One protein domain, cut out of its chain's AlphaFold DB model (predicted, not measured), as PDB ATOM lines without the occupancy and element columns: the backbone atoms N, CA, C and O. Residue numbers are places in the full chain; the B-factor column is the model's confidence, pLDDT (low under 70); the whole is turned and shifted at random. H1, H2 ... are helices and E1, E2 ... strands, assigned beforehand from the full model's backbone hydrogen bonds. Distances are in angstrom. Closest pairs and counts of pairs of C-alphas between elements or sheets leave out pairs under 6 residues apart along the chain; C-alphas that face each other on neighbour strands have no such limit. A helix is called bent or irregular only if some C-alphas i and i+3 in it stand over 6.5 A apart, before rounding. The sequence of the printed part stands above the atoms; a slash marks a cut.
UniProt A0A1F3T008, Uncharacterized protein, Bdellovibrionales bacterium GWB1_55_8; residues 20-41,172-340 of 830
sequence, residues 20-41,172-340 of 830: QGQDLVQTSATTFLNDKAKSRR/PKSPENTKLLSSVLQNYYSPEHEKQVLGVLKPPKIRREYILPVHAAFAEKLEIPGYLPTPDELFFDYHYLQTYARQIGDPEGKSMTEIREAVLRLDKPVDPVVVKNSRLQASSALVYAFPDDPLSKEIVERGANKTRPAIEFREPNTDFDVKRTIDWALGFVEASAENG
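Overview. This is residues 20 to 41 and 172 to 340 of the 830 residues of an uncharacterized protein of Bdellovibrionales bacterium GWB1_55_8 (UniProt A0A1F3T008). H3 runs through the middle of a compact helical body, with H12, crossed by H1 and with the short H2 packed on its residues 330 to 334, on one side of it and H7 with H6, H8 and H9 on the other. The single strand, E1, also runs near the middle, between H10 and H12. The printed part has 191 residues with twelve named helices and one named strand, in the order H1 to H11, E1, H12; the class is mostly helix. It is compact, with a radius of gyration of the C-alphas of 16.5 A and spans of 46 by 38 by 34 A.

Arrangement. H1, residues 24 to 32, touches residues 327 to 335 of H12, residues 322 to 339, about perpendicular at 78 degrees; the closest C-alphas, of Ala 29 and Gly 331, are 3.9 A apart. H2, residues 35 to 38, touches H12 at C-alphas 37 and 330, 5.6 A. H3, residues 175 to 189, touches H12 at a steep tilt of 62 degrees, opposite ways, closest at C-alphas 184 and 336, 5.5 A. H4, residues 191 to 201, is close to but not clearly touching H3, at C-alphas 193 and 187, 7.2 A. H5, residues 205 to 211, is near H4 and only just irregular: C-alphas 206 and 209 are 6.52 A apart. H6, residues 216 to 222, touches H3 at C-alphas 222 and 186, 5.0 A, and forms a helical hairpin with H7, residues 231 to 247, at a shallow tilt of 17 degrees. H7 is the hub, touching H3, H6, H8, residues 256 to 264, and H9, residues 272 to 276; C-alphas 244 and 263 of H7 and H8 are 5.8 A apart. H10, residues 283 to 289, is close to but not clearly touching H11, residues 294 to 301, at C-alphas 287 and 296, 5.2 A. E1, residues 310 to 315, pairs with no named strand, but its residues 312 to 313 pair antiparallel with 280 to 281. Every O i to N i+4 pair is within hydrogen-bond range in H3, H4, H8, H9, H10, H11 and H12; H1 has 4 of 5, H6 2 of 3, H7 11 of 13, H5 1 of 3 beside 3 of 4 O i to N i+3 pairs, and H2 is too short for one.

Along the chain. H1 begins at C-alpha 24 (9.401, 37.215, -29.515). H3 is 20.7 A long, H7 23.6 A and E1 15.6 A. H12, 25.9 A, ends at C-alpha 339 (-0.011, 44.398, -23.423).

Size, cuts and confidence. The C-alphas farthest apart, of Gly 253 and Phe 320, are 48.6 A apart. Residues 42 to 171 are not printed, and C-alphas 41 and 172 are 15.9 A apart across the cut. No link printed whole is long. Residues 318 to 323 stand free. The mean pLDDT of the printed part is 86.0; 21 residues are under 70, among them 20 to 22 and 209 to 213.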
ATOM      1  N   GLN A  20      20.873  32.194 -33.170       44.66
ATOM      2  CA  GLN A  20      20.031  32.762 -32.110       44.66
ATOM      3  C   GLN A  20      19.558  34.146 -32.568       44.66
ATOM      4  O   GLN A  20      20.004  35.171 -32.060       44.66
ATOM      5  N   GLY A  21      18.696  34.181 -33.589       44.53
ATOM      6  CA  GLY A  21      17.822  35.339 -33.723       44.53
ATOM      7  C   GLY A  21      16.864  35.291 -32.539       44.53
ATOM      8  O   GLY A  21      16.301  34.236 -32.261       44.53
ATOM      9  N   GLN A  22      16.748  36.394 -31.806       54.72
ATOM     10  CA  GLN A  22      15.778  36.482 -30.722       54.72
ATOM     11  C   GLN A  22      14.381  36.437 -31.339       54.72
ATOM     12  O   GLN A  22      14.011  37.342 -32.095       54.72
ATOM     13  N   ASP A  23      13.636  35.367 -31.078       70.00
ATOM     14  CA  ASP A  23      12.202  35.374 -31.330       70.00
ATOM     15  C   ASP A  23      11.479  36.123 -30.205       70.00
ATOM     16  O   ASP A  23      12.055  36.447 -29.160       70.00
ATOM     17  N   LEU A  24      10.217  36.462 -30.455       76.38
ATOM     18  CA  LEU A  24       9.401  37.215 -29.515       76.38
ATOM     19  C   LEU A  24       9.379  36.576 -28.115       76.38
ATOM     20  O   LEU A  24       9.492  37.281 -27.115       76.38
ATOM     21  N   VAL A  25       9.298  35.248 -28.035       75.69
ATOM     22  CA  VAL A  25       9.241  34.518 -26.763       75.69
ATOM     23  C   VAL A  25      10.537  34.712 -25.964       75.69
ATOM     24  O   VAL A  25      10.495  34.959 -24.754       75.69
ATOM     25  N   GLN A  26      11.693  34.674 -26.632       75.00
ATOM     26  CA  GLN A  26      12.988  34.929 -26.003       75.00
ATOM     27  C   GLN A  26      13.101  36.362 -25.463       75.00
ATOM     28  O   GLN A  26      13.538  36.550 -24.324       75.00
ATOM     29  N   THR A  27      12.712  37.368 -26.249       70.12
ATOM     30  CA  THR A  27      12.781  38.776 -25.827       70.12
ATOM     31  C   THR A  27      11.799  39.082 -24.696       70.12
ATOM     32  O   THR A  27      12.094  39.877 -23.798       70.12
ATOM     33  N   SER A  28      10.641  38.418 -24.680       76.25
ATOM     34  CA  SER A  28       9.664  38.612 -23.615       76.25
ATOM     35  C   SER A  28      10.191  38.163 -22.249       76.25
ATOM     36  O   SER A  28       9.921  38.829 -21.255       76.25
ATOM     37  N   ALA A  29      10.997  37.100 -22.164       76.56
ATOM     38  CA  ALA A  29      11.599  36.678 -20.890       76.56
ATOM     39  C   ALA A  29      12.489  37.728 -20.251       76.56
ATOM     40  O   ALA A  29      12.521  37.874 -19.033       76.56
ATOM     41  N   THR A  30      13.256  38.437 -21.063       68.25
ATOM     42  CA  THR A  30      14.249  39.367 -20.541       68.25
ATOM     43  C   THR A  30      13.619  40.682 -20.105       68.25
ATOM     44  O   THR A  30      14.209  41.395 -19.296       68.25
ATOM     45  N   THR A  31      12.407  40.955 -20.593       66.69
ATOM     46  CA  THR A  31      11.668  42.198 -20.364       66.69
ATOM     47  C   THR A  31      10.507  42.043 -19.380       66.69
ATOM     48  O   THR A  31      10.261  42.958 -18.606       66.69
ATOM     49  N   PHE A  32       9.810  40.903 -19.368       80.62
ATOM     50  CA  PHE A  32       8.530  40.729 -18.660       80.62
ATOM     51  C   PHE A  32       8.531  39.613 -17.607       80.62
ATOM     52  O   PHE A  32       7.516  39.366 -16.959       80.62
ATOM     53  N   LEU A  33       9.656  38.925 -17.383       81.81
ATOM     54  CA  LEU A  33       9.750  37.906 -16.334       81.81
ATOM     55  C   LEU A  33       9.834  38.540 -14.934       81.81
ATOM     56  O   LEU A  33      10.910  38.686 -14.347       81.81
ATOM     57  N   ASN A  34       8.678  38.891 -14.382       81.88
ATOM     58  CA  ASN A  34       8.518  39.504 -13.064       81.88
ATOM     59  C   ASN A  34       8.032  38.489 -12.000       81.88
ATOM     60  O   ASN A  34       7.857  37.299 -12.271       81.88
ATOM     61  N   ASP A  35       7.831  38.941 -10.759       83.00
ATOM     62  CA  ASP A  35       7.378  38.075  -9.657       83.00
ATOM     63  C   ASP A  35       5.974  37.498  -9.882       83.00
ATOM     64  O   ASP A  35       5.695  36.366  -9.485       83.00
ATOM     65  N   LYS A  36       5.102  38.244 -10.567       83.19
ATOM     66  CA  LYS A  36       3.766  37.776 -10.943       83.19
ATOM     67  C   LYS A  36       3.863  36.632 -11.953       83.19
ATOM     68  O   LYS A  36       3.239  35.595 -11.733       83.19
ATOM     69  N   ALA A  37       4.714  36.744 -12.970       83.06
ATOM     70  CA  ALA A  37       4.999  35.651 -13.899       83.06
ATOM     71  C   ALA A  37       5.541  34.409 -13.161       83.06
ATOM     72  O   ALA A  37       5.076  33.293 -13.390       83.06
ATOM     73  N   LYS A  38       6.460  34.603 -12.204       87.44
ATOM     74  CA  LYS A  38       7.063  33.533 -11.380       87.44
ATOM     75  C   LYS A  38       6.105  32.899 -10.365       87.44
ATOM     76  O   LYS A  38       6.407  31.833  -9.836       87.44
ATOM     77  N   SER A  39       4.956  33.518 -10.093       87.81
ATOM     78  CA  SER A  39       3.923  32.927  -9.231       87.81
ATOM     79  C   SER A  39       3.185  31.757  -9.896       87.81
ATOM     80  O   SER A  39       2.556  30.948  -9.210       87.81
ATOM     81  N   ARG A  40       3.274  31.633 -11.228       89.81
ATOM     82  CA  ARG A  40       2.644  30.550 -11.989       89.81
ATOM     83  C   ARG A  40       3.398  29.240 -11.789       89.81
ATOM     84  O   ARG A  40       4.628  29.203 -11.816       89.81
ATOM     85  N   ARG A  41       2.653  28.141 -11.647       92.81
ATOM     86  CA  ARG A  41       3.242  26.798 -11.681       92.81
ATOM     87  C   ARG A  41       3.478  26.362 -13.118       92.81
ATOM     88  O   ARG A  41       2.705  26.695 -14.019       92.81
ATOM     89  N   PRO A 172     -12.382  29.541 -15.154       91.06
ATOM     90  CA  PRO A 172     -11.737  29.289 -16.442       91.06
ATOM     91  C   PRO A 172     -12.374  30.036 -17.616       91.06
ATOM     92  O   PRO A 172     -11.678  30.360 -18.573       91.06
ATOM     93  N   LYS A 173     -13.679  30.325 -17.531       95.12
ATOM     94  CA  LYS A 173     -14.455  31.051 -18.544       95.12
ATOM     95  C   LYS A 173     -14.546  32.557 -18.275       95.12
ATOM     96  O   LYS A 173     -15.298  33.247 -18.957       95.12
ATOM     97  N   SER A 174     -13.799  33.094 -17.309       94.94
ATOM     98  CA  SER A 174     -13.811  34.540 -17.058       94.94
ATOM     99  C   SER A 174     -13.336  35.329 -18.291       94.94
ATOM    100  O   SER A 174     -12.432  34.872 -19.005       94.94
ATOM    101  N   PRO A 175     -13.901  36.525 -18.555       93.94
ATOM    102  CA  PRO A 175     -13.457  37.386 -19.651       93.94
ATOM    103  C   PRO A 175     -11.949  37.671 -19.625       93.94
ATOM    104  O   PRO A 175     -11.310  37.725 -20.674       93.94
ATOM    105  N   GLU A 176     -11.352  37.796 -18.439       93.12
ATOM    106  CA  GLU A 176      -9.922  38.041 -18.251       93.12
ATOM    107  C   GLU A 176      -9.067  36.857 -18.718       93.12
ATOM    108  O   GLU A 176      -8.072  37.050 -19.423       93.12
ATOM    109  N   ASN A 177      -9.464  35.629 -18.369       93.62
ATOM    110  CA  ASN A 177      -8.775  34.407 -18.782       93.62
ATOM    111  C   ASN A 177      -8.880  34.188 -20.300       93.62
ATOM    112  O   ASN A 177      -7.886  33.841 -20.943       93.62
ATOM    113  N   THR A 178     -10.051  34.453 -20.884       94.94
ATOM    114  CA  THR A 178     -10.267  34.380 -22.338       94.94
ATOM    115  C   THR A 178      -9.474  35.450 -23.079       94.94
ATOM    116  O   THR A 178      -8.835  35.145 -24.087       94.94
ATOM    117  N   LYS A 179      -9.432  36.687 -22.564       94.69
ATOM    118  CA  LYS A 179      -8.611  37.771 -23.121       94.69
ATOM    119  C   LYS A 179      -7.126  37.417 -23.093       94.69
ATOM    120  O   LYS A 179      -6.439  37.624 -24.093       94.69
ATOM    121  N   LEU A 180      -6.630  36.867 -21.981       94.31
ATOM    122  CA  LEU A 180      -5.243  36.415 -21.866       94.31
ATOM    123  C   LEU A 180      -4.937  35.310 -22.880       94.31
ATOM    124  O   LEU A 180      -3.964  35.419 -23.623       94.31
ATOM    125  N   LEU A 181      -5.772  34.270 -22.941       94.50
ATOM    126  CA  LEU A 181      -5.571  33.155 -23.862       94.50
ATOM    127  C   LEU A 181      -5.602  33.616 -25.326       94.50
ATOM    128  O   LEU A 181      -4.726  33.238 -26.099       94.50
ATOM    129  N   SER A 182      -6.553  34.484 -25.678       95.06
ATOM    130  CA  SER A 182      -6.653  35.081 -27.015       95.06
ATOM    131  C   SER A 182      -5.408  35.900 -27.345       95.06
ATOM    132  O   SER A 182      -4.810  35.686 -28.390       95.06
ATOM    133  N   SER A 183      -4.941  36.744 -26.420       94.62
ATOM    134  CA  SER A 183      -3.727  37.553 -26.609       94.62
ATOM    135  C   SER A 183      -2.488  36.679 -26.827       94.62
ATOM    136  O   SER A 183      -1.724  36.909 -27.759       94.62
ATOM    137  N   VAL A 184      -2.317  35.622 -26.022       93.25
ATOM    138  CA  VAL A 184      -1.222  34.649 -26.181       93.25
ATOM    139  C   VAL A 184      -1.280  33.988 -27.563       93.25
ATOM    140  O   VAL A 184      -0.252  33.887 -28.230       93.25
ATOM    141  N   LEU A 185      -2.467  33.572 -28.020       93.19
ATOM    142  CA  LEU A 185      -2.659  32.968 -29.342       93.19
ATOM    143  C   LEU A 185      -2.388  33.967 -30.477       93.19
ATOM    144  O   LEU A 185      -1.649  33.629 -31.397       93.19
ATOM    145  N   GLN A 186      -2.919  35.191 -30.400       93.12
ATOM    146  CA  GLN A 186      -2.704  36.243 -31.398       93.12
ATOM    147  C   GLN A 186      -1.225  36.603 -31.528       93.12
ATOM    148  O   GLN A 186      -0.691  36.636 -32.634       93.12
ATOM    149  N   ASN A 187      -0.536  36.802 -30.403       91.69
ATOM    150  CA  ASN A 187       0.888  37.124 -30.400       91.69
ATOM    151  C   ASN A 187       1.713  35.976 -30.991       91.69
ATOM    152  O   ASN A 187       2.597  36.204 -31.821       91.69
ATOM    153  N   TYR A 188       1.404  34.735 -30.600       89.56
ATOM    154  CA  TYR A 188       2.174  33.563 -31.007       89.56
ATOM    155  C   TYR A 188       1.967  33.193 -32.476       89.56
ATOM    156  O   TYR A 188       2.925  32.802 -33.142       89.56
ATOM    157  N   TYR A 189       0.741  33.309 -32.982       89.12
ATOM    158  CA  TYR A 189       0.395  32.981 -34.367       89.12
ATOM    159  C   TYR A 189       0.390  34.198 -35.297       89.12
ATOM    160  O   TYR A 189      -0.013  34.071 -36.448       89.12
ATOM    161  N   SER A 190       0.861  35.359 -34.835       88.50
ATOM    162  CA  SER A 190       1.000  36.531 -35.696       88.50
ATOM    163  C   SER A 190       1.935  36.241 -36.885       88.50
ATOM    164  O   SER A 190       2.977  35.595 -36.702       88.50
ATOM    165  N   PRO A 191       1.655  36.784 -38.088       87.50
ATOM    166  CA  PRO A 191       2.555  36.665 -39.240       87.50
ATOM    167  C   PRO A 191       3.975  37.170 -38.950       87.50
ATOM    168  O   PRO A 191       4.961  36.657 -39.488       87.50
ATOM    169  N   GLU A 192       4.098  38.175 -38.073       84.44
ATOM    170  CA  GLU A 192       5.391  38.690 -37.626       84.44
ATOM    171  C   GLU A 192       6.181  37.619 -36.861       84.44
ATOM    172  O   GLU A 192       7.348  37.369 -37.183       84.44
ATOM    173  N   HIS A 193       5.559  36.961 -35.878       83.75
ATOM    174  CA  HIS A 193       6.211  35.913 -35.100       83.75
ATOM    175  C   HIS A 193       6.476  34.657 -35.939       83.75
ATOM    176  O   HIS A 193       7.558  34.081 -35.839       83.75
ATOM    177  N   GLU A 194       5.568  34.280 -36.845       84.12
ATOM    178  CA  GLU A 194       5.814  33.224 -37.835       84.12
ATOM    179  C   GLU A 194       7.086  33.513 -38.645       84.12
ATOM    180  O   GLU A 194       7.985  32.667 -38.720       84.12
ATOM    181  N   LYS A 195       7.209  34.719 -39.212       83.38
ATOM    182  CA  LYS A 195       8.390  35.125 -39.984       83.38
ATOM    183  C   LYS A 195       9.663  35.044 -39.138       83.38
ATOM    184  O   LYS A 195      10.696  34.601 -39.647       83.38
ATOM    185  N   GLN A 196       9.595  35.435 -37.863       77.31
ATOM    186  CA  GLN A 196      10.715  35.328 -36.921       77.31
ATOM    187  C   GLN A 196      11.098  33.864 -36.683       77.31
ATOM    188  O   GLN A 196      12.242  33.486 -36.933       77.31
ATOM    189  N   VAL A 197      10.143  33.016 -36.300       75.69
ATOM    190  CA  VAL A 197      10.355  31.585 -36.049       75.69
ATOM    191  C   VAL A 197      10.938  30.885 -37.277       75.69
ATOM    192  O   VAL A 197      11.903  30.128 -37.158       75.69
ATOM    193  N   LEU A 198      10.397  31.144 -38.471       78.19
ATOM    194  CA  LEU A 198      10.893  30.559 -39.718       78.19
ATOM    195  C   LEU A 198      12.284  31.085 -40.095       78.19
ATOM    196  O   LEU A 198      13.098  30.317 -40.615       78.19
ATOM    197  N   GLY A 199      12.567  32.363 -39.832       74.88
ATOM    198  CA  GLY A 199      13.875  32.977 -40.056       74.88
ATOM    199  C   GLY A 199      14.962  32.426 -39.130       74.88
ATOM    200  O   GLY A 199      16.091  32.209 -39.579       74.88
ATOM    201  N   VAL A 200      14.602  32.153 -37.873       68.19
ATOM    202  CA  VAL A 200      15.478  31.598 -36.831       68.19
ATOM    203  C   VAL A 200      15.711  30.106 -37.052       68.19
ATOM    204  O   VAL A 200      16.849  29.672 -37.214       68.19
ATOM    205  N   LEU A 201      14.641  29.309 -37.114       68.00
ATOM    206  CA  LEU A 201      14.745  27.851 -37.182       68.00
ATOM    207  C   LEU A 201      15.126  27.326 -38.569       68.00
ATOM    208  O   LEU A 201      15.609  26.199 -38.676       68.00
ATOM    209  N   LYS A 202      14.838  28.091 -39.632       74.50
ATOM    210  CA  LYS A 202      14.977  27.679 -41.042       74.50
ATOM    211  C   LYS A 202      14.528  26.225 -41.284       74.50
ATOM    212  O   LYS A 202      15.260  25.445 -41.901       74.50
ATOM    213  N   PRO A 203      13.337  25.821 -40.801       69.94
ATOM    214  CA  PRO A 203      12.945  24.422 -40.804       69.94
ATOM    215  C   PRO A 203      12.736  23.932 -42.248       69.94
ATOM    216  O   PRO A 203      12.241  24.692 -43.098       69.94
ATOM    217  N   PRO A 204      13.065  22.659 -42.550       69.31
ATOM    218  CA  PRO A 204      12.780  22.082 -43.860       69.31
ATOM    219  C   PRO A 204      11.273  22.140 -44.140       69.31
ATOM    220  O   PRO A 204      10.470  22.076 -43.211       69.31
ATOM    221  N   LYS A 205      10.874  22.228 -45.419       75.94
ATOM    222  CA  LYS A 205       9.464  22.410 -45.826       75.94
ATOM    223  C   LYS A 205       8.512  21.422 -45.134       75.94
ATOM    224  O   LYS A 205       7.498  21.847 -44.602       75.94
ATOM    225  N   ILE A 206       8.908  20.151 -45.031       70.31
ATOM    226  CA  ILE A 206       8.134  19.087 -44.363       70.31
ATOM    227  C   ILE A 206       7.866  19.338 -42.867       70.31
ATOM    228  O   ILE A 206       6.943  18.770 -42.305       70.31
ATOM    229  N   ARG A 207       8.675  20.168 -42.195       68.69
ATOM    230  CA  ARG A 207       8.496  20.533 -40.780       68.69
ATOM    231  C   ARG A 207       7.673  21.807 -40.595       68.69
ATOM    232  O   ARG A 207       7.178  22.011 -39.494       68.69
ATOM    233  N   ARG A 208       7.506  22.645 -41.626       74.06
ATOM    234  CA  ARG A 208       6.766  23.919 -41.513       74.06
ATOM    235  C   ARG A 208       5.309  23.696 -41.114       74.06
ATOM    236  O   ARG A 208       4.837  24.351 -40.195       74.06
ATOM    237  N   GLU A 209       4.672  22.678 -41.690       69.38
ATOM    238  CA  GLU A 209       3.293  22.262 -41.374       69.38
ATOM    239  C   GLU A 209       3.096  21.801 -39.915       69.38
ATOM    240  O   GLU A 209       1.971  21.733 -39.430       69.38
ATOM    241  N   TYR A 210       4.180  21.496 -39.191       63.56
ATOM    242  CA  TYR A 210       4.147  21.122 -37.771       63.56
ATOM    243  C   TYR A 210       4.473  22.288 -36.830       63.56
ATOM    244  O   TYR A 210       4.205  22.220 -35.633       63.56
ATOM    245  N   ILE A 211       5.098  23.346 -37.344       65.81
ATOM    246  CA  ILE A 211       5.534  24.495 -36.540       65.81
ATOM    247  C   ILE A 211       4.400  25.520 -36.446       65.81
ATOM    248  O   ILE A 211       4.238  26.129 -35.390       65.81
ATOM    249  N   LEU A 212       3.585  25.658 -37.500       65.56
ATOM    250  CA  LEU A 212       2.527  26.671 -37.608       65.56
ATOM    251  C   LEU A 212       1.217  26.062 -38.130       65.56
ATOM    252  O   LEU A 212       0.847  26.272 -39.282       65.56
ATOM    253  N   PRO A 213       0.528  25.233 -37.329       66.94
ATOM    254  CA  PRO A 213      -0.538  24.390 -37.844       66.94
ATOM    255  C   PRO A 213      -1.938  24.967 -37.634       66.94
ATOM    256  O   PRO A 213      -2.903  24.211 -37.759       66.94
ATOM    257  N   VAL A 214      -2.100  26.247 -37.294       84.69
ATOM    258  CA  VAL A 214      -3.462  26.792 -37.262       84.69
ATOM    259  C   VAL A 214      -4.011  26.837 -38.683       84.69
ATOM    260  O   VAL A 214      -3.290  27.132 -39.636       84.69
ATOM    261  N   HIS A 215      -5.266  26.430 -38.853       89.00
ATOM    262  CA  HIS A 215      -5.902  26.516 -40.165       89.00
ATOM    263  C   HIS A 215      -6.074  27.993 -40.565       89.00
ATOM    264  O   HIS A 215      -6.319  28.817 -39.686       89.00
ATOM    265  N   ALA A 216      -6.004  28.319 -41.864       88.31
ATOM    266  CA  ALA A 216      -6.128  29.696 -42.368       88.31
ATOM    267  C   ALA A 216      -7.367  30.419 -41.808       88.31
ATOM    268  O   ALA A 216      -7.241  31.503 -41.259       88.31
ATOM    269  N   ALA A 217      -8.522  29.746 -41.793       89.12
ATOM    270  CA  ALA A 217      -9.760  30.266 -41.199       89.12
ATOM    271  C   ALA A 217      -9.631  30.728 -39.729       89.12
ATOM    272  O   ALA A 217     -10.283  31.686 -39.328       89.12
ATOM    273  N   PHE A 218      -8.809  30.061 -38.907       92.38
ATOM    274  CA  PHE A 218      -8.561  30.499 -37.529       92.38
ATOM    275  C   PHE A 218      -7.453  31.557 -37.455       92.38
ATOM    276  O   PHE A 218      -7.552  32.487 -36.662       92.38
ATOM    277  N   ALA A 219      -6.427  31.459 -38.307       90.81
ATOM    278  CA  ALA A 219      -5.389  32.484 -38.412       90.81
ATOM    279  C   ALA A 219      -5.987  33.856 -38.777       90.81
ATOM    280  O   ALA A 219      -5.699  34.845 -38.113       90.81
ATOM    281  N   GLU A 220      -6.915  33.889 -39.738       92.06
ATOM    282  CA  GLU A 220      -7.654  35.093 -40.138       92.06
ATOM    283  C   GLU A 220      -8.413  35.730 -38.967       92.06
ATOM    284  O   GLU A 220      -8.451  36.953 -38.854       92.06
ATOM    285  N   LYS A 221      -8.974  34.926 -38.048       94.12
ATOM    286  CA  LYS A 221      -9.615  35.438 -36.824       94.12
ATOM    287  C   LYS A 221      -8.607  36.088 -35.882       94.12
ATOM    288  O   LYS A 221      -8.873  37.166 -35.359       94.12
ATOM    289  N   LEU A 222      -7.452  35.451 -35.683       92.25
ATOM    290  CA  LEU A 222      -6.393  35.965 -34.811       92.25
ATOM    291  C   LEU A 222      -5.784  37.276 -35.337       92.25
ATOM    292  O   LEU A 222      -5.326  38.091 -34.534       92.25
ATOM    293  N   GLU A 223      -5.808  37.505 -36.650       91.19
ATOM    294  CA  GLU A 223      -5.320  38.738 -37.278       91.19
ATOM    295  C   GLU A 223      -6.262  39.940 -37.114       91.19
ATOM    296  O   GLU A 223      -5.829  41.076 -37.325       91.19
ATOM    297  N   ILE A 224      -7.522  39.737 -36.703       92.00
ATOM    298  CA  ILE A 224      -8.470  40.836 -36.478       92.00
ATOM    299  C   ILE A 224      -7.954  41.714 -35.321       92.00
ATOM    300  O   ILE A 224      -7.850  41.236 -34.181       92.00
ATOM    301  N   PRO A 225      -7.660  43.011 -35.557       84.50
ATOM    302  CA  PRO A 225      -7.231  43.910 -34.492       84.50
ATOM    303  C   PRO A 225      -8.294  43.987 -33.394       84.50
ATOM    304  O   PRO A 225      -9.440  44.349 -33.651       84.50
ATOM    305  N   GLY A 226      -7.917  43.637 -32.163       80.31
ATOM    306  CA  GLY A 226      -8.852  43.607 -31.038       80.31
ATOM    307  C   GLY A 226      -9.810  42.410 -31.027       80.31
ATOM    308  O   GLY A 226     -10.882  42.526 -30.438       80.31
ATOM    309  N   TYR A 227      -9.456  41.278 -31.649       92.88
ATOM    310  CA  TYR A 227     -10.168  40.005 -31.468       92.88
ATOM    311  C   TYR A 227     -10.297  39.659 -29.972       92.88
ATOM    312  O   TYR A 227      -9.335  39.294 -29.299       92.88
ATOM    313  N   LEU A 228     -11.514  39.818 -29.452       93.00
ATOM    314  CA  LEU A 228     -11.888  39.603 -28.056       93.00
ATOM    315  C   LEU A 228     -13.089  38.646 -28.014       93.00
ATOM    316  O   LEU A 228     -14.208  39.090 -27.751       93.00
ATOM    317  N   PRO A 229     -12.886  37.357 -28.338       96.44
ATOM    318  CA  PRO A 229     -13.970  36.386 -28.368       96.44
ATOM    319  C   PRO A 229     -14.537  36.153 -26.964       96.44
ATOM    320  O   PRO A 229     -13.848  36.300 -25.949       96.44
ATOM    321  N   THR A 230     -15.789  35.717 -26.905       96.88
ATOM    322  CA  THR A 230     -16.334  35.050 -25.721       96.88
ATOM    323  C   THR A 230     -15.625  33.705 -25.489       96.88
ATOM    324  O   THR A 230     -15.019  33.151 -26.411       96.88
ATOM    325  N   PRO A 231     -15.687  33.133 -24.270       96.06
ATOM    326  CA  PRO A 231     -15.115  31.813 -24.004       96.06
ATOM    327  C   PRO A 231     -15.610  30.738 -24.988       96.06
ATOM    328  O   PRO A 231     -14.814  29.927 -25.461       96.06
ATOM    329  N   ASP A 232     -16.913  30.733 -25.298       96.50
ATOM    330  CA  ASP A 232     -17.540  29.779 -26.219       96.50
ATOM    331  C   ASP A 232     -17.066  29.974 -27.664       96.50
ATOM    332  O   ASP A 232     -16.749  28.992 -28.337       96.50
ATOM    333  N   GLU A 233     -16.959  31.222 -28.131       96.88
ATOM    334  CA  GLU A 233     -16.414  31.535 -29.458       96.88
ATOM    335  C   GLU A 233     -14.955  31.096 -29.577       96.88
ATOM    336  O   GLU A 233     -14.606  30.450 -30.558       96.88
ATOM    337  N   LEU A 234     -14.114  31.349 -28.568       96.31
ATOM    338  CA  LEU A 234     -12.714  30.921 -28.605       96.31
ATOM    339  C   LEU A 234     -12.584  29.392 -28.615       96.31
ATOM    340  O   LEU A 234     -11.776  28.844 -29.366       96.31
ATOM    341  N   PHE A 235     -13.374  28.691 -27.794       96.56
ATOM    342  CA  PHE A 235     -13.414  27.227 -27.796       96.56
ATOM    343  C   PHE A 235     -13.845  26.691 -29.163       96.56
ATOM    344  O   PHE A 235     -13.225  25.768 -29.700       96.56
ATOM    345  N   PHE A 236     -14.885  27.293 -29.739       96.94
ATOM    346  CA  PHE A 236     -15.413  26.923 -31.039       96.94
ATOM    347  C   PHE A 236     -14.412  27.171 -32.172       96.94
ATOM    348  O   PHE A 236     -14.123  26.250 -32.943       96.94
ATOM    349  N   ASP A 237     -13.854  28.377 -32.239       95.50
ATOM    350  CA  ASP A 237     -12.882  28.792 -33.247       95.50
ATOM    351  C   ASP A 237     -11.626  27.914 -33.173       95.50
ATOM    352  O   ASP A 237     -11.110  27.473 -34.200       95.50
ATOM    353  N   TYR A 238     -11.168  27.569 -31.963       93.88
ATOM    354  CA  TYR A 238      -9.990  26.724 -31.785       93.88
ATOM    355  C   TYR A 238     -10.255  25.252 -32.128       93.88
ATOM    356  O   TYR A 238      -9.450  24.640 -32.826       93.88
ATOM    357  N   HIS A 239     -11.340  24.645 -31.645       94.31
ATOM    358  CA  HIS A 239     -11.549  23.203 -31.801       94.31
ATOM    359  C   HIS A 239     -12.402  22.833 -33.016       94.31
ATOM    360  O   HIS A 239     -11.977  22.021 -33.842       94.31
ATOM    361  N   TYR A 240     -13.599  23.406 -33.131       96.06
ATOM    362  CA  TYR A 240     -14.580  22.999 -34.134       96.06
ATOM    363  C   TYR A 240     -14.269  23.579 -35.511       96.06
ATOM    364  O   TYR A 240     -14.172  22.815 -36.470       96.06
ATOM    365  N   LEU A 241     -14.049  24.894 -35.612       94.50
ATOM    366  CA  LEU A 241     -13.769  25.557 -36.889       94.50
ATOM    367  C   LEU A 241     -12.513  24.981 -37.553       94.50
ATOM    368  O   LEU A 241     -12.541  24.625 -38.731       94.50
ATOM    369  N   GLN A 242     -11.427  24.816 -36.789       92.62
ATOM    370  CA  GLN A 242     -10.191  24.229 -37.315       92.62
ATOM    371  C   GLN A 242     -10.373  22.775 -37.760       92.62
ATOM    372  O   GLN A 242      -9.880  22.402 -38.824       92.62
ATOM    373  N   THR A 243     -11.070  21.952 -36.970       92.94
ATOM    374  CA  THR A 243     -11.316  20.543 -37.323       92.94
ATOM    375  C   THR A 243     -12.171  20.437 -38.581       92.94
ATOM    376  O   THR A 243     -11.844  19.667 -39.482       92.94
ATOM    377  N   TYR A 244     -13.231  21.240 -38.676       95.62
ATOM    378  CA  TYR A 244     -14.101  21.282 -39.846       95.62
ATOM    379  C   TYR A 244     -13.322  21.671 -41.098       95.62
ATOM    380  O   TYR A 244     -13.352  20.950 -42.095       95.62
ATOM    381  N   ALA A 245     -12.560  22.762 -41.019       92.44
ATOM    382  CA  ALA A 245     -11.806  23.268 -42.153       92.44
ATOM    383  C   ALA A 245     -10.745  22.272 -42.656       92.44
ATOM    384  O   ALA A 245     -10.469  22.187 -43.849       92.44
ATOM    385  N   ARG A 246     -10.191  21.455 -41.749       90.12
ATOM    386  CA  ARG A 246      -9.199  20.420 -42.075       90.12
ATOM    387  C   ARG A 246      -9.795  19.119 -42.605       90.12
ATOM    388  O   ARG A 246      -9.165  18.487 -43.450       90.12
ATOM    389  N   GLN A 247     -10.935  18.682 -42.075       93.19
ATOM    390  CA  GLN A 247     -11.465  17.338 -42.339       93.19
ATOM    391  C   GLN A 247     -12.685  17.307 -43.260       93.19
ATOM    392  O   GLN A 247     -12.948  16.268 -43.863       93.19
ATOM    393  N   ILE A 248     -13.434  18.406 -43.362       95.19
ATOM    394  CA  ILE A 248     -14.713  18.457 -44.080       95.19
ATOM    395  C   ILE A 248     -14.611  19.371 -45.301       95.19
ATOM    396  O   ILE A 248     -14.927  18.941 -46.409       95.19
ATOM    397  N   GLY A 249     -14.155  20.612 -45.123       94.12
ATOM    398  CA  GLY A 249     -14.034  21.584 -46.211       94.12
ATOM    399  C   GLY A 249     -14.220  23.021 -45.740       94.12
ATOM    400  O   GLY A 249     -14.082  23.314 -44.559       94.12
ATOM    401  N   ASP A 250     -14.542  23.920 -46.664       93.31
ATOM    402  CA  ASP A 250     -14.670  25.352 -46.384       93.31
ATOM    403  C   ASP A 250     -15.845  25.662 -45.426       93.31
ATOM    404  O   ASP A 250     -16.980  25.250 -45.704       93.31
ATOM    405  N   PRO A 251     -15.606  26.333 -44.278       92.56
ATOM    406  CA  PRO A 251     -16.662  26.744 -43.358       92.56
ATOM    407  C   PRO A 251     -17.465  27.974 -43.825       92.56
ATOM    408  O   PRO A 251     -18.415  28.348 -43.134       92.56
ATOM    409  N   GLU A 252     -17.119  28.625 -44.943       92.81
ATOM    410  CA  GLU A 252     -17.810  29.832 -45.413       92.81
ATOM    411  C   GLU A 252     -19.336  29.626 -45.547       92.81
ATOM    412  O   GLU A 252     -19.831  28.643 -46.103       92.81
ATOM    413  N   GLY A 253     -20.104  30.563 -44.982       93.06
ATOM    414  CA  GLY A 253     -21.569  30.529 -44.986       93.06
ATOM    415  C   GLY A 253     -22.211  29.505 -44.040       93.06
ATOM    416  O   GLY A 253     -23.439  29.424 -44.001       93.06
ATOM    417  N   LYS A 254     -21.430  28.737 -43.267       95.19
ATOM    418  CA  LYS A 254     -21.944  27.809 -42.248       95.19
ATOM    419  C   LYS A 254     -22.070  28.477 -40.884       95.19
ATOM    420  O   LYS A 254     -21.194  29.217 -40.443       95.19
ATOM    421  N   SER A 255     -23.155  28.173 -40.180       95.62
ATOM    422  CA  SER A 255     -23.336  28.551 -38.779       95.62
ATOM    423  C   SER A 255     -22.454  27.713 -37.844       95.62
ATOM    424  O   SER A 255     -22.051  26.593 -38.172       95.62
ATOM    425  N   MET A 256     -22.207  28.221 -36.630       92.75
ATOM    426  CA  MET A 256     -21.470  27.473 -35.602       92.75
ATOM    427  C   MET A 256     -22.118  26.114 -35.297       92.75
ATOM    428  O   MET A 256     -21.429  25.106 -35.147       92.75
ATOM    429  N   THR A 257     -23.451  26.066 -35.247       96.12
ATOM    430  CA  THR A 257     -24.204  24.831 -34.994       96.12
ATOM    431  C   THR A 257     -23.985  23.801 -36.099       96.12
ATOM    432  O   THR A 257     -23.670  22.653 -35.796       96.12
ATOM    433  N   GLU A 258     -24.073  24.204 -37.372       97.06
ATOM    434  CA  GLU A 258     -23.840  23.301 -38.509       97.06
ATOM    435  C   GLU A 258     -22.421  22.723 -38.502       97.06
ATOM    436  O   GLU A 258     -22.241  21.521 -38.700       97.06
ATOM    437  N   ILE A 259     -21.416  23.562 -38.233       96.88
ATOM    438  CA  ILE A 259     -20.014  23.141 -38.137       96.88
ATOM    439  C   ILE A 259     -19.829  22.142 -36.990       96.88
ATOM    440  O   ILE A 259     -19.233  21.082 -37.188       96.88
ATOM    441  N   ARG A 260     -20.358  22.451 -35.798       96.75
ATOM    442  CA  ARG A 260     -20.276  21.577 -34.618       96.75
ATOM    443  C   ARG A 260     -20.900  20.214 -34.893       96.75
ATOM    444  O   ARG A 260     -20.267  19.191 -34.641       96.75
ATOM    445  N   GLU A 261     -22.115  20.188 -35.434       97.06
ATOM    446  CA  GLU A 261     -22.796  18.941 -35.786       97.06
ATOM    447  C   GLU A 261     -22.028  18.135 -36.832       97.06
ATOM    448  O   GLU A 261     -21.918  16.917 -36.711       97.06
ATOM    449  N   ALA A 262     -21.483  18.798 -37.854       97.00
ATOM    450  CA  ALA A 262     -20.728  18.127 -38.901       97.00
ATOM    451  C   ALA A 262     -19.432  17.503 -38.359       97.00
ATOM    452  O   ALA A 262     -19.137  16.356 -38.690       97.00
ATOM    453  N   VAL A 263     -18.711  18.200 -37.472       96.25
ATOM    454  CA  VAL A 263     -17.522  17.656 -36.793       96.25
ATOM    455  C   VAL A 263     -17.888  16.457 -35.923       96.25
ATOM    456  O   VAL A 263     -17.221  15.433 -36.002       96.25
ATOM    457  N   LEU A 264     -18.963  16.539 -35.134       96.19
ATOM    458  CA  LEU A 264     -19.385  15.445 -34.250       96.19
ATOM    459  C   LEU A 264     -19.903  14.204 -35.000       96.19
ATOM    460  O   LEU A 264     -19.944  13.125 -34.417       96.19
ATOM    461  N   ARG A 265     -20.276  14.329 -36.283       96.75
ATOM    462  CA  ARG A 265     -20.645  13.193 -37.150       96.75
ATOM    463  C   ARG A 265     -19.438  12.462 -37.750       96.75
ATOM    464  O   ARG A 265     -19.625  11.412 -38.363       96.75
ATOM    465  N   LEU A 266     -18.225  13.001 -37.621       94.38
ATOM    466  CA  LEU A 266     -17.015  12.325 -38.082       94.38
ATOM    467  C   LEU A 266     -16.760  11.065 -37.244       94.38
ATOM    468  O   LEU A 266     -16.925  11.079 -36.031       94.38
ATOM    469  N   ASP A 267     -16.247  10.005 -37.873       93.94
ATOM    470  CA  ASP A 267     -15.735   8.813 -37.164       93.94
ATOM    471  C   ASP A 267     -14.586   9.174 -36.195       93.94
ATOM    472  O   ASP A 267     -14.339   8.523 -35.179       93.94
ATOM    473  N   LYS A 268     -13.858  10.254 -36.511       90.00
ATOM    474  CA  LYS A 268     -12.739  10.781 -35.722       90.00
ATOM    475  C   LYS A 268     -12.908  12.290 -35.534       90.00
ATOM    476  O   LYS A 268     -12.188  13.062 -36.164       90.00
ATOM    477  N   PRO A 269     -13.829  12.712 -34.652       89.31
ATOM    478  CA  PRO A 269     -14.144  14.128 -34.460       89.31
ATOM    479  C   PRO A 269     -12.989  14.895 -33.797       89.31
ATOM    480  O   PRO A 269     -12.937  16.117 -33.854       89.31
ATOM    481  N   VAL A 270     -12.025  14.188 -33.197       87.19
ATOM    482  CA  VAL A 270     -10.785  14.764 -32.669       87.19
ATOM    483  C   VAL A 270      -9.712  14.757 -33.748       87.19
ATOM    484  O   VAL A 270      -9.124  13.710 -34.030       87.19
ATOM    485  N   ASP A 271      -9.401  15.931 -34.294       85.62
ATOM    486  CA  ASP A 271      -8.222  16.111 -35.136       85.62
ATOM    487  C   ASP A 271      -6.944  16.114 -34.270       85.62
ATOM    488  O   ASP A 271      -6.732  17.035 -33.469       85.62
ATOM    489  N   PRO A 272      -6.039  15.124 -34.413       81.88
ATOM    490  CA  PRO A 272      -4.782  15.107 -33.672       81.88
ATOM    491  C   PRO A 272      -3.896  16.316 -33.979       81.88
ATOM    492  O   PRO A 272      -3.069  16.673 -33.143       81.88
ATOM    493  N   VAL A 273      -4.045  16.936 -35.153       80.06
ATOM    494  CA  VAL A 273      -3.342  18.169 -35.499       80.06
ATOM    495  C   VAL A 273      -3.865  19.320 -34.649       80.06
ATOM    496  O   VAL A 273      -3.079  20.016 -34.025       80.06
ATOM    497  N   VAL A 274      -5.175  19.481 -34.524       81.38
ATOM    498  CA  VAL A 274      -5.748  20.563 -33.704       81.38
ATOM    499  C   VAL A 274      -5.428  20.374 -32.217       81.38
ATOM    500  O   VAL A 274      -5.178  21.345 -31.510       81.38
ATOM    501  N   VAL A 275      -5.396  19.127 -31.734       80.50
ATOM    502  CA  VAL A 275      -5.205  18.844 -30.301       80.50
ATOM    503  C   VAL A 275      -3.745  18.694 -29.886       80.50
ATOM    504  O   VAL A 275      -3.401  19.052 -28.769       80.50
ATOM    505  N   LYS A 276      -2.874  18.123 -30.725       72.75
ATOM    506  CA  LYS A 276      -1.486  17.783 -30.347       72.75
ATOM    507  C   LYS A 276      -0.425  18.477 -31.193       72.75
ATOM    508  O   LYS A 276       0.759  18.241 -30.931       72.75
ATOM    509  N   ASN A 277      -0.802  19.252 -32.205       68.06
ATOM    510  CA  ASN A 277       0.150  19.980 -33.037       68.06
ATOM    511  C   ASN A 277       0.266  21.428 -32.573       68.06
ATOM    512  O   ASN A 277      -0.664  21.958 -31.978       68.06
ATOM    513  N   SER A 278       1.399  22.020 -32.954       64.12
ATOM    514  CA  SER A 278       1.903  23.362 -32.669       64.12
ATOM    515  C   SER A 278       3.004  23.391 -31.613       64.12
ATOM    516  O   SER A 278       3.181  22.488 -30.790       64.12
ATOM    517  N   ARG A 279       3.776  24.475 -31.667       77.19
ATOM    518  CA  ARG A 279       4.683  24.875 -30.595       77.19
ATOM    519  C   ARG A 279       3.953  25.589 -29.446       77.19
ATOM    520  O   ARG A 279       4.578  25.826 -28.421       77.19
ATOM    521  N   LEU A 280       2.655  25.882 -29.594       86.69
ATOM    522  CA  LEU A 280       1.795  26.489 -28.575       86.69
ATOM    523  C   LEU A 280       0.406  25.828 -28.553       86.69
ATOM    524  O   LEU A 280      -0.477  26.154 -29.356       86.69
ATOM    525  N   GLN A 281       0.189  24.906 -27.623       88.62
ATOM    526  CA  GLN A 281      -1.065  24.167 -27.500       88.62
ATOM    527  C   GLN A 281      -1.950  24.788 -26.415       88.62
ATOM    528  O   GLN A 281      -1.567  24.828 -25.248       88.62
ATOM    529  N   ALA A 282      -3.153  25.227 -26.791       91.62
ATOM    530  CA  ALA A 282      -4.148  25.788 -25.871       91.62
ATOM    531  C   ALA A 282      -5.265  24.795 -25.504       91.62
ATOM    532  O   ALA A 282      -6.080  25.090 -24.630       91.62
ATOM    533  N   SER A 283      -5.294  23.610 -26.131       91.12
ATOM    534  CA  SER A 283      -6.351  22.609 -25.926       91.12
ATOM    535  C   SER A 283      -6.549  22.251 -24.458       91.12
ATOM    536  O   SER A 283      -7.684  22.113 -24.025       91.12
ATOM    537  N   SER A 284      -5.468  22.131 -23.683       90.88
ATOM    538  CA  SER A 284      -5.570  21.753 -22.272       90.88
ATOM    539  C   SER A 284      -6.310  22.805 -21.440       90.88
ATOM    540  O   SER A 284      -7.179  22.462 -20.641       90.88
ATOM    541  N   ALA A 285      -6.050  24.093 -21.684       92.38
ATOM    542  CA  ALA A 285      -6.797  25.192 -21.073       92.38
ATOM    543  C   ALA A 285      -8.270  25.228 -21.516       92.38
ATOM    544  O   ALA A 285      -9.159  25.387 -20.681       92.38
ATOM    545  N   LEU A 286      -8.534  25.032 -22.809       94.00
ATOM    546  CA  LEU A 286      -9.880  25.089 -23.384       94.00
ATOM    547  C   LEU A 286     -10.755  23.901 -22.961       94.00
ATOM    548  O   LEU A 286     -11.865  24.096 -22.483       94.00
ATOM    549  N   VAL A 287     -10.249  22.672 -23.033       94.06
ATOM    550  CA  VAL A 287     -10.980  21.480 -22.572       94.06
ATOM    551  C   VAL A 287     -11.240  21.546 -21.066       94.06
ATOM    552  O   VAL A 287     -12.313  21.155 -20.614       94.06
ATOM    553  N   TYR A 288     -10.300  22.091 -20.284       92.94
ATOM    554  CA  TYR A 288     -10.517  22.339 -18.856       92.94
ATOM    555  C   TYR A 288     -11.651  23.343 -18.604       92.94
ATOM    556  O   TYR A 288     -12.423  23.166 -17.665       92.94
ATOM    557  N   ALA A 289     -11.773  24.382 -19.436       93.75
ATOM    558  CA  ALA A 289     -12.859  25.351 -19.333       93.75
ATOM    559  C   ALA A 289     -14.216  24.776 -19.779       93.75
ATOM    560  O   ALA A 289     -15.248  25.210 -19.276       93.75
ATOM    561  N   PHE A 290     -14.240  23.783 -20.673       95.88
ATOM    562  CA  PHE A 290     -15.465  23.210 -21.249       95.88
ATOM    563  C   PHE A 290     -15.570  21.691 -21.035       95.88
ATOM    564  O   PHE A 290     -15.657  20.950 -22.014       95.88
ATOM    565  N   PRO A 291     -15.600  21.191 -19.785       95.00
ATOM    566  CA  PRO A 291     -15.558  19.752 -19.508       95.00
ATOM    567  C   PRO A 291     -16.790  18.991 -20.026       95.00
ATOM    568  O   PRO A 291     -16.703  17.801 -20.325       95.00
ATOM    569  N   ASP A 292     -17.931  19.672 -20.151       95.81
ATOM    570  CA  ASP A 292     -19.197  19.062 -20.563       95.81
ATOM    571  C   ASP A 292     -19.406  19.007 -22.081       95.81
ATOM    572  O   ASP A 292     -20.322  18.317 -22.541       95.81
ATOM    573  N   ASP A 293     -18.571  19.701 -22.861       96.62
ATOM    574  CA  ASP A 293     -18.675  19.696 -24.317       96.62
ATOM    575  C   ASP A 293     -18.405  18.282 -24.881       96.62
ATOM    576  O   ASP A 293     -17.468  17.613 -24.432       96.62
ATOM    577  N   PRO A 294     -19.191  17.789 -25.860       96.38
ATOM    578  CA  PRO A 294     -19.003  16.448 -26.410       96.38
ATOM    579  C   PRO A 294     -17.594  16.205 -26.962       96.38
ATOM    580  O   PRO A 294     -17.031  15.132 -26.751       96.38
ATOM    581  N   LEU A 295     -16.992  17.206 -27.613       94.19
ATOM    582  CA  LEU A 295     -15.637  17.086 -28.139       94.19
ATOM    583  C   LEU A 295     -14.603  17.075 -27.008       94.19
ATOM    584  O   LEU A 295     -13.646  16.309 -27.069       94.19
ATOM    585  N   SER A 296     -14.810  17.850 -25.938       94.88
ATOM    586  CA  SER A 296     -13.969  17.787 -24.734       94.88
ATOM    587  C   SER A 296     -13.955  16.395 -24.105       94.88
ATOM    588  O   SER A 296     -12.876  15.885 -23.789       94.88
ATOM    589  N   LYS A 297     -15.125  15.758 -23.960       94.31
ATOM    590  CA  LYS A 297     -15.240  14.386 -23.435       94.31
ATOM    591  C   LYS A 297     -14.453  13.403 -24.295       94.31
ATOM    592  O   LYS A 297     -13.611  12.681 -23.772       94.31
ATOM    593  N   GLU A 298     -14.619  13.483 -25.612       92.69
ATOM    594  CA  GLU A 298     -13.882  12.651 -26.565       92.69
ATOM    595  C   GLU A 298     -12.355  12.863 -26.478       92.69
ATOM    596  O   GLU A 298     -11.575  11.907 -26.497       92.69
ATOM    597  N   ILE A 299     -11.891  14.114 -26.350       89.56
ATOM    598  CA  ILE A 299     -10.461  14.431 -26.195       89.56
ATOM    599  C   ILE A 299      -9.907  13.821 -24.895       89.56
ATOM    600  O   ILE A 299      -8.794  13.277 -24.893       89.56
ATOM    601  N   VAL A 300     -10.660  13.908 -23.795       89.00
ATOM    602  CA  VAL A 300     -10.282  13.346 -22.489       89.00
ATOM    603  C   VAL A 300     -10.244  11.819 -22.537       89.00
ATOM    604  O   VAL A 300      -9.241  11.236 -22.122       89.00
ATOM    605  N   GLU A 301     -11.269  11.172 -23.090       88.19
ATOM    606  CA  GLU A 301     -11.358   9.710 -23.221       88.19
ATOM    607  C   GLU A 301     -10.215   9.133 -24.066       88.19
ATOM    608  O   GLU A 301      -9.659   8.081 -23.747       88.19
ATOM    609  N   ARG A 302      -9.766   9.868 -25.091       83.44
ATOM    610  CA  ARG A 302      -8.594   9.505 -25.908       83.44
ATOM    611  C   ARG A 302      -7.246   9.779 -25.230       83.44
ATOM    612  O   ARG A 302      -6.200   9.592 -25.861       83.44
ATOM    613  N   GLY A 303      -7.236  10.260 -23.985       80.69
ATOM    614  CA  GLY A 303      -6.020  10.609 -23.243       80.69
ATOM    615  C   GLY A 303      -5.213  11.729 -23.906       80.69
ATOM    616  O   GLY A 303      -3.989  11.788 -23.774       80.69
ATOM    617  N   ALA A 304      -5.872  12.583 -24.692       75.75
ATOM    618  CA  ALA A 304      -5.228  13.669 -25.419       75.75
ATOM    619  C   ALA A 304      -5.205  14.988 -24.628       75.75
ATOM    620  O   ALA A 304      -4.573  15.936 -25.086       75.75
ATOM    621  N   ASN A 305      -5.826  15.022 -23.443       76.69
ATOM    622  CA  ASN A 305      -5.863  16.186 -22.565       76.69
ATOM    623  C   ASN A 305      -4.989  16.028 -21.307       76.69
ATOM    624  O   ASN A 305      -4.791  14.923 -20.795       76.69
ATOM    625  N   LYS A 306      -4.525  17.154 -20.760       69.00
ATOM    626  CA  LYS A 306      -4.018  17.254 -19.388       69.00
ATOM    627  C   LYS A 306      -5.168  17.609 -18.445       69.00
ATOM    628  O   LYS A 306      -6.068  18.357 -18.792       69.00
ATOM    629  N   THR A 307      -5.120  17.140 -17.204       72.06
ATOM    630  CA  THR A 307      -6.154  17.421 -16.189       72.06
ATOM    631  C   THR A 307      -6.075  18.838 -15.598       72.06
ATOM    632  O   THR A 307      -6.476  19.050 -14.455       72.06
ATOM    633  N   ARG A 308      -5.495  19.812 -16.318       80.44
ATOM    634  CA  ARG A 308      -5.163  21.144 -15.787       80.44
ATOM    635  C   ARG A 308      -5.247  22.246 -16.848       80.44
ATOM    636  O   ARG A 308      -4.970  21.967 -18.016       80.44
ATOM    637  N   PRO A 309      -5.522  23.501 -16.437       87.88
ATOM    638  CA  PRO A 309      -5.634  24.631 -17.346       87.88
ATOM    639  C   PRO A 309      -4.266  25.197 -17.730       87.88
ATOM    640  O   PRO A 309      -3.818  26.219 -17.202       87.88
ATOM    641  N   ALA A 310      -3.575  24.510 -18.632       89.81
ATOM    642  CA  ALA A 310      -2.253  24.917 -19.082       89.81
ATOM    643  C   ALA A 310      -2.217  25.227 -20.577       89.81
ATOM    644  O   ALA A 310      -2.927  24.608 -21.372       89.81
ATOM    645  N   ILE A 311      -1.336  26.155 -20.942       89.81
ATOM    646  CA  ILE A 311      -0.863  26.310 -22.315       89.81
ATOM    647  C   ILE A 311       0.487  25.605 -22.423       89.81
ATOM    648  O   ILE A 311       1.355  25.782 -21.565       89.81
ATOM    649  N   GLU A 312       0.661  24.794 -23.460       90.06
ATOM    650  CA  GLU A 312       1.867  23.994 -23.666       90.06
ATOM    651  C   GLU A 312       2.765  24.650 -24.718       90.06
ATOM    652  O   GLU A 312       2.444  24.659 -25.905       90.06
ATOM    653  N   PHE A 313       3.912  25.168 -24.288       87.31
ATOM    654  CA  PHE A 313       4.986  25.628 -25.160       87.31
ATOM    655  C   PHE A 313       5.888  24.443 -25.503       87.31
ATOM    656  O   PHE A 313       6.358  23.750 -24.597       87.31
ATOM    657  N   ARG A 314       6.151  24.191 -26.787       82.62
ATOM    658  CA  ARG A 314       7.051  23.121 -27.249       82.62
ATOM    659  C   ARG A 314       8.234  23.716 -27.999       82.62
ATOM    660  O   ARG A 314       8.110  24.176 -29.135       82.62
ATOM    661  N   GLU A 315       9.403  23.646 -27.376       71.38
ATOM    662  CA  GLU A 315      10.634  24.207 -27.921       71.38
ATOM    663  C   GLU A 315      11.579  23.102 -28.436       71.38
ATOM    664  O   GLU A 315      11.802  22.101 -27.748       71.38
ATOM    665  N   PRO A 316      12.180  23.256 -29.635       58.56
ATOM    666  CA  PRO A 316      13.105  22.286 -30.218       58.56
ATOM    667  C   PRO A 316      14.501  22.313 -29.575       58.56
ATOM    668  O   PRO A 316      15.386  21.580 -30.013       58.56
ATOM    669  N   ASN A 317      14.729  23.159 -28.567       58.91
ATOM    670  CA  ASN A 317      16.041  23.348 -27.968       58.91
ATOM    671  C   ASN A 317      16.214  22.485 -26.707       58.91
ATOM    672  O   ASN A 317      15.431  22.578 -25.761       58.91
ATOM    673  N   THR A 318      17.262  21.660 -26.682       60.44
ATOM    674  CA  THR A 318      17.670  20.898 -25.495       60.44
ATOM    675  C   THR A 318      19.189  20.982 -25.312       60.44
ATOM    676  O   THR A 318      19.902  19.974 -25.313       60.44
ATOM    677  N   ASP A 319      19.719  22.183 -25.105       71.81
ATOM    678  CA  ASP A 319      21.052  22.352 -24.504       71.81
ATOM    679  C   ASP A 319      21.108  21.900 -23.029       71.81
ATOM    680  O   ASP A 319      22.186  21.902 -22.423       71.81
ATOM    681  N   PHE A 320      19.981  21.373 -22.529       79.31
ATOM    682  CA  PHE A 320      19.703  20.954 -21.160       79.31
ATOM    683  C   PHE A 320      19.480  22.141 -20.207       79.31
ATOM    684  O   PHE A 320      19.531  21.957 -18.992       79.31
ATOM    685  N   ASP A 321      19.190  23.333 -20.749       83.44
ATOM    686  CA  ASP A 321      18.780  24.527 -20.004       83.44
ATOM    687  C   ASP A 321      17.251  24.695 -20.019       83.44
ATOM    688  O   ASP A 321      16.667  25.487 -20.759       83.44
ATOM    689  N   VAL A 322      16.587  23.891 -19.191       87.00
ATOM    690  CA  VAL A 322      15.124  23.903 -19.048       87.00
ATOM    691  C   VAL A 322      14.629  25.218 -18.462       87.00
ATOM    692  O   VAL A 322      13.577  25.724 -18.859       87.00
ATOM    693  N   LYS A 323      15.393  25.777 -17.520       88.62
ATOM    694  CA  LYS A 323      15.062  27.038 -16.875       88.62
ATOM    695  C   LYS A 323      14.865  28.138 -17.904       88.62
ATOM    696  O   LYS A 323      13.875  28.859 -17.832       88.62
ATOM    697  N   ARG A 324      15.768  28.248 -18.878       84.94
ATOM    698  CA  ARG A 324      15.651  29.258 -19.927       84.94
ATOM    699  C   ARG A 324      14.364  29.104 -20.735       84.94
ATOM    700  O   ARG A 324      13.689  30.098 -20.968       84.94
ATOM    701  N   THR A 325      13.977  27.882 -21.101       84.75
ATOM    702  CA  THR A 325      12.699  27.631 -21.794       84.75
ATOM    703  C   THR A 325      11.487  28.045 -20.953       84.75
ATOM    704  O   THR A 325      10.511  28.568 -21.484       84.75
ATOM    705  N   ILE A 326      11.544  27.839 -19.638       89.31
ATOM    706  CA  ILE A 326      10.484  28.264 -18.715       89.31
ATOM    707  C   ILE A 326      10.433  29.785 -18.596       89.31
ATOM    708  O   ILE A 326       9.352  30.362 -18.658       89.31
ATOM    709  N   ASP A 327      11.593  30.429 -18.467       88.50
ATOM    710  CA  ASP A 327      11.719  31.886 -18.417       88.50
ATOM    711  C   ASP A 327      11.112  32.523 -19.686       88.50
ATOM    712  O   ASP A 327      10.357  33.490 -19.582       88.50
ATOM    713  N   TRP A 328      11.363  31.929 -20.863       87.69
ATOM    714  CA  TRP A 328      10.750  32.271 -22.160       87.69
ATOM    715  C   TRP A 328       9.226  32.174 -22.133       87.69
ATOM    716  O   TRP A 328       8.542  33.168 -22.374       87.69
ATOM    717  N   ALA A 329       8.684  31.010 -21.774       90.12
ATOM    718  CA  ALA A 329       7.239  30.800 -21.738       90.12
ATOM    719  C   ALA A 329       6.531  31.753 -20.755       90.12
ATOM    720  O   ALA A 329       5.515  32.358 -21.097       90.12
ATOM    721  N   LEU A 330       7.077  31.925 -19.547       90.81
ATOM    722  CA  LEU A 330       6.492  32.791 -18.521       90.81
ATOM    723  C   LEU A 330       6.557  34.271 -18.901       90.81
ATOM    724  O   LEU A 330       5.558  34.972 -18.751       90.81
ATOM    725  N   GLY A 331       7.696  34.741 -19.418       88.44
ATOM    726  CA  GLY A 331       7.828  36.121 -19.877       88.44
ATOM    727  C   GLY A 331       6.882  36.438 -21.031       88.44
ATOM    728  O   GLY A 331       6.268  37.498 -21.041       88.44
ATOM    729  N   PHE A 332       6.707  35.512 -21.977       90.44
ATOM    730  CA  PHE A 332       5.769  35.686 -23.090       90.44
ATOM    731  C   PHE A 332       4.305  35.756 -22.637       90.44
ATOM    732  O   PHE A 332       3.540  36.605 -23.107       90.44
ATOM    733  N   VAL A 333       3.911  34.891 -21.697       92.12
ATOM    734  CA  VAL A 333       2.570  34.928 -21.097       92.12
ATOM    735  C   VAL A 333       2.335  36.252 -20.373       92.12
ATOM    736  O   VAL A 333       1.275  36.848 -20.544       92.12
ATOM    737  N   GLU A 334       3.309  36.739 -19.603       91.75
ATOM    738  CA  GLU A 334       3.166  38.008 -18.883       91.75
ATOM    739  C   GLU A 334       3.148  39.211 -19.832       91.75
ATOM    740  O   GLU A 334       2.294  40.079 -19.682       91.75
ATOM    741  N   ALA A 335       3.982  39.218 -20.878       89.56
ATOM    742  CA  ALA A 335       3.941  40.242 -21.923       89.56
ATOM    743  C   ALA A 335       2.549  40.331 -22.569       89.56
ATOM    744  O   ALA A 335       2.023  41.427 -22.764       89.56
ATOM    745  N   SER A 336       1.939  39.176 -22.853       92.38
ATOM    746  CA  SER A 336       0.581  39.083 -23.404       92.38
ATOM    747  C   SER A 336      -0.484  39.526 -22.397       92.38
ATOM    748  O   SER A 336      -1.483  40.125 -22.781       92.38
ATOM    749  N   ALA A 337      -0.276  39.266 -21.103       91.75
ATOM    750  CA  ALA A 337      -1.174  39.720 -20.046       91.75
ATOM    751  C   ALA A 337      -1.143  41.245 -19.866       91.75
ATOM    752  O   ALA A 337      -2.191  41.853 -19.659       91.75
ATOM    753  N   GLU A 338       0.043  41.854 -19.935       89.94
ATOM    754  CA  GLU A 338       0.235  43.296 -19.749       89.94
ATOM    755  C   GLU A 338      -0.185  44.107 -20.982       89.94
ATOM    756  O   GLU A 338      -0.811  45.154 -20.835       89.94
ATOM    757  N   ASN A 339       0.118  43.616 -22.188       89.69
ATOM    758  CA  ASN A 339      -0.011  44.398 -23.423       89.69
ATOM    759  C   ASN A 339      -1.141  43.918 -24.348       89.69
ATOM    760  O   ASN A 339      -1.430  44.564 -25.351       89.69
ATOM    761  N   GLY A 340      -1.800  42.799 -24.034       92.88
ATOM    762  CA  GLY A 340      -2.776  42.182 -24.930       92.88
ATOM    763  C   GLY A 340      -2.116  41.645 -26.203       92.88
ATOM    764  O   GLY A 340      -1.033  41.059 -26.146       92.88
TER     765      GLY A 340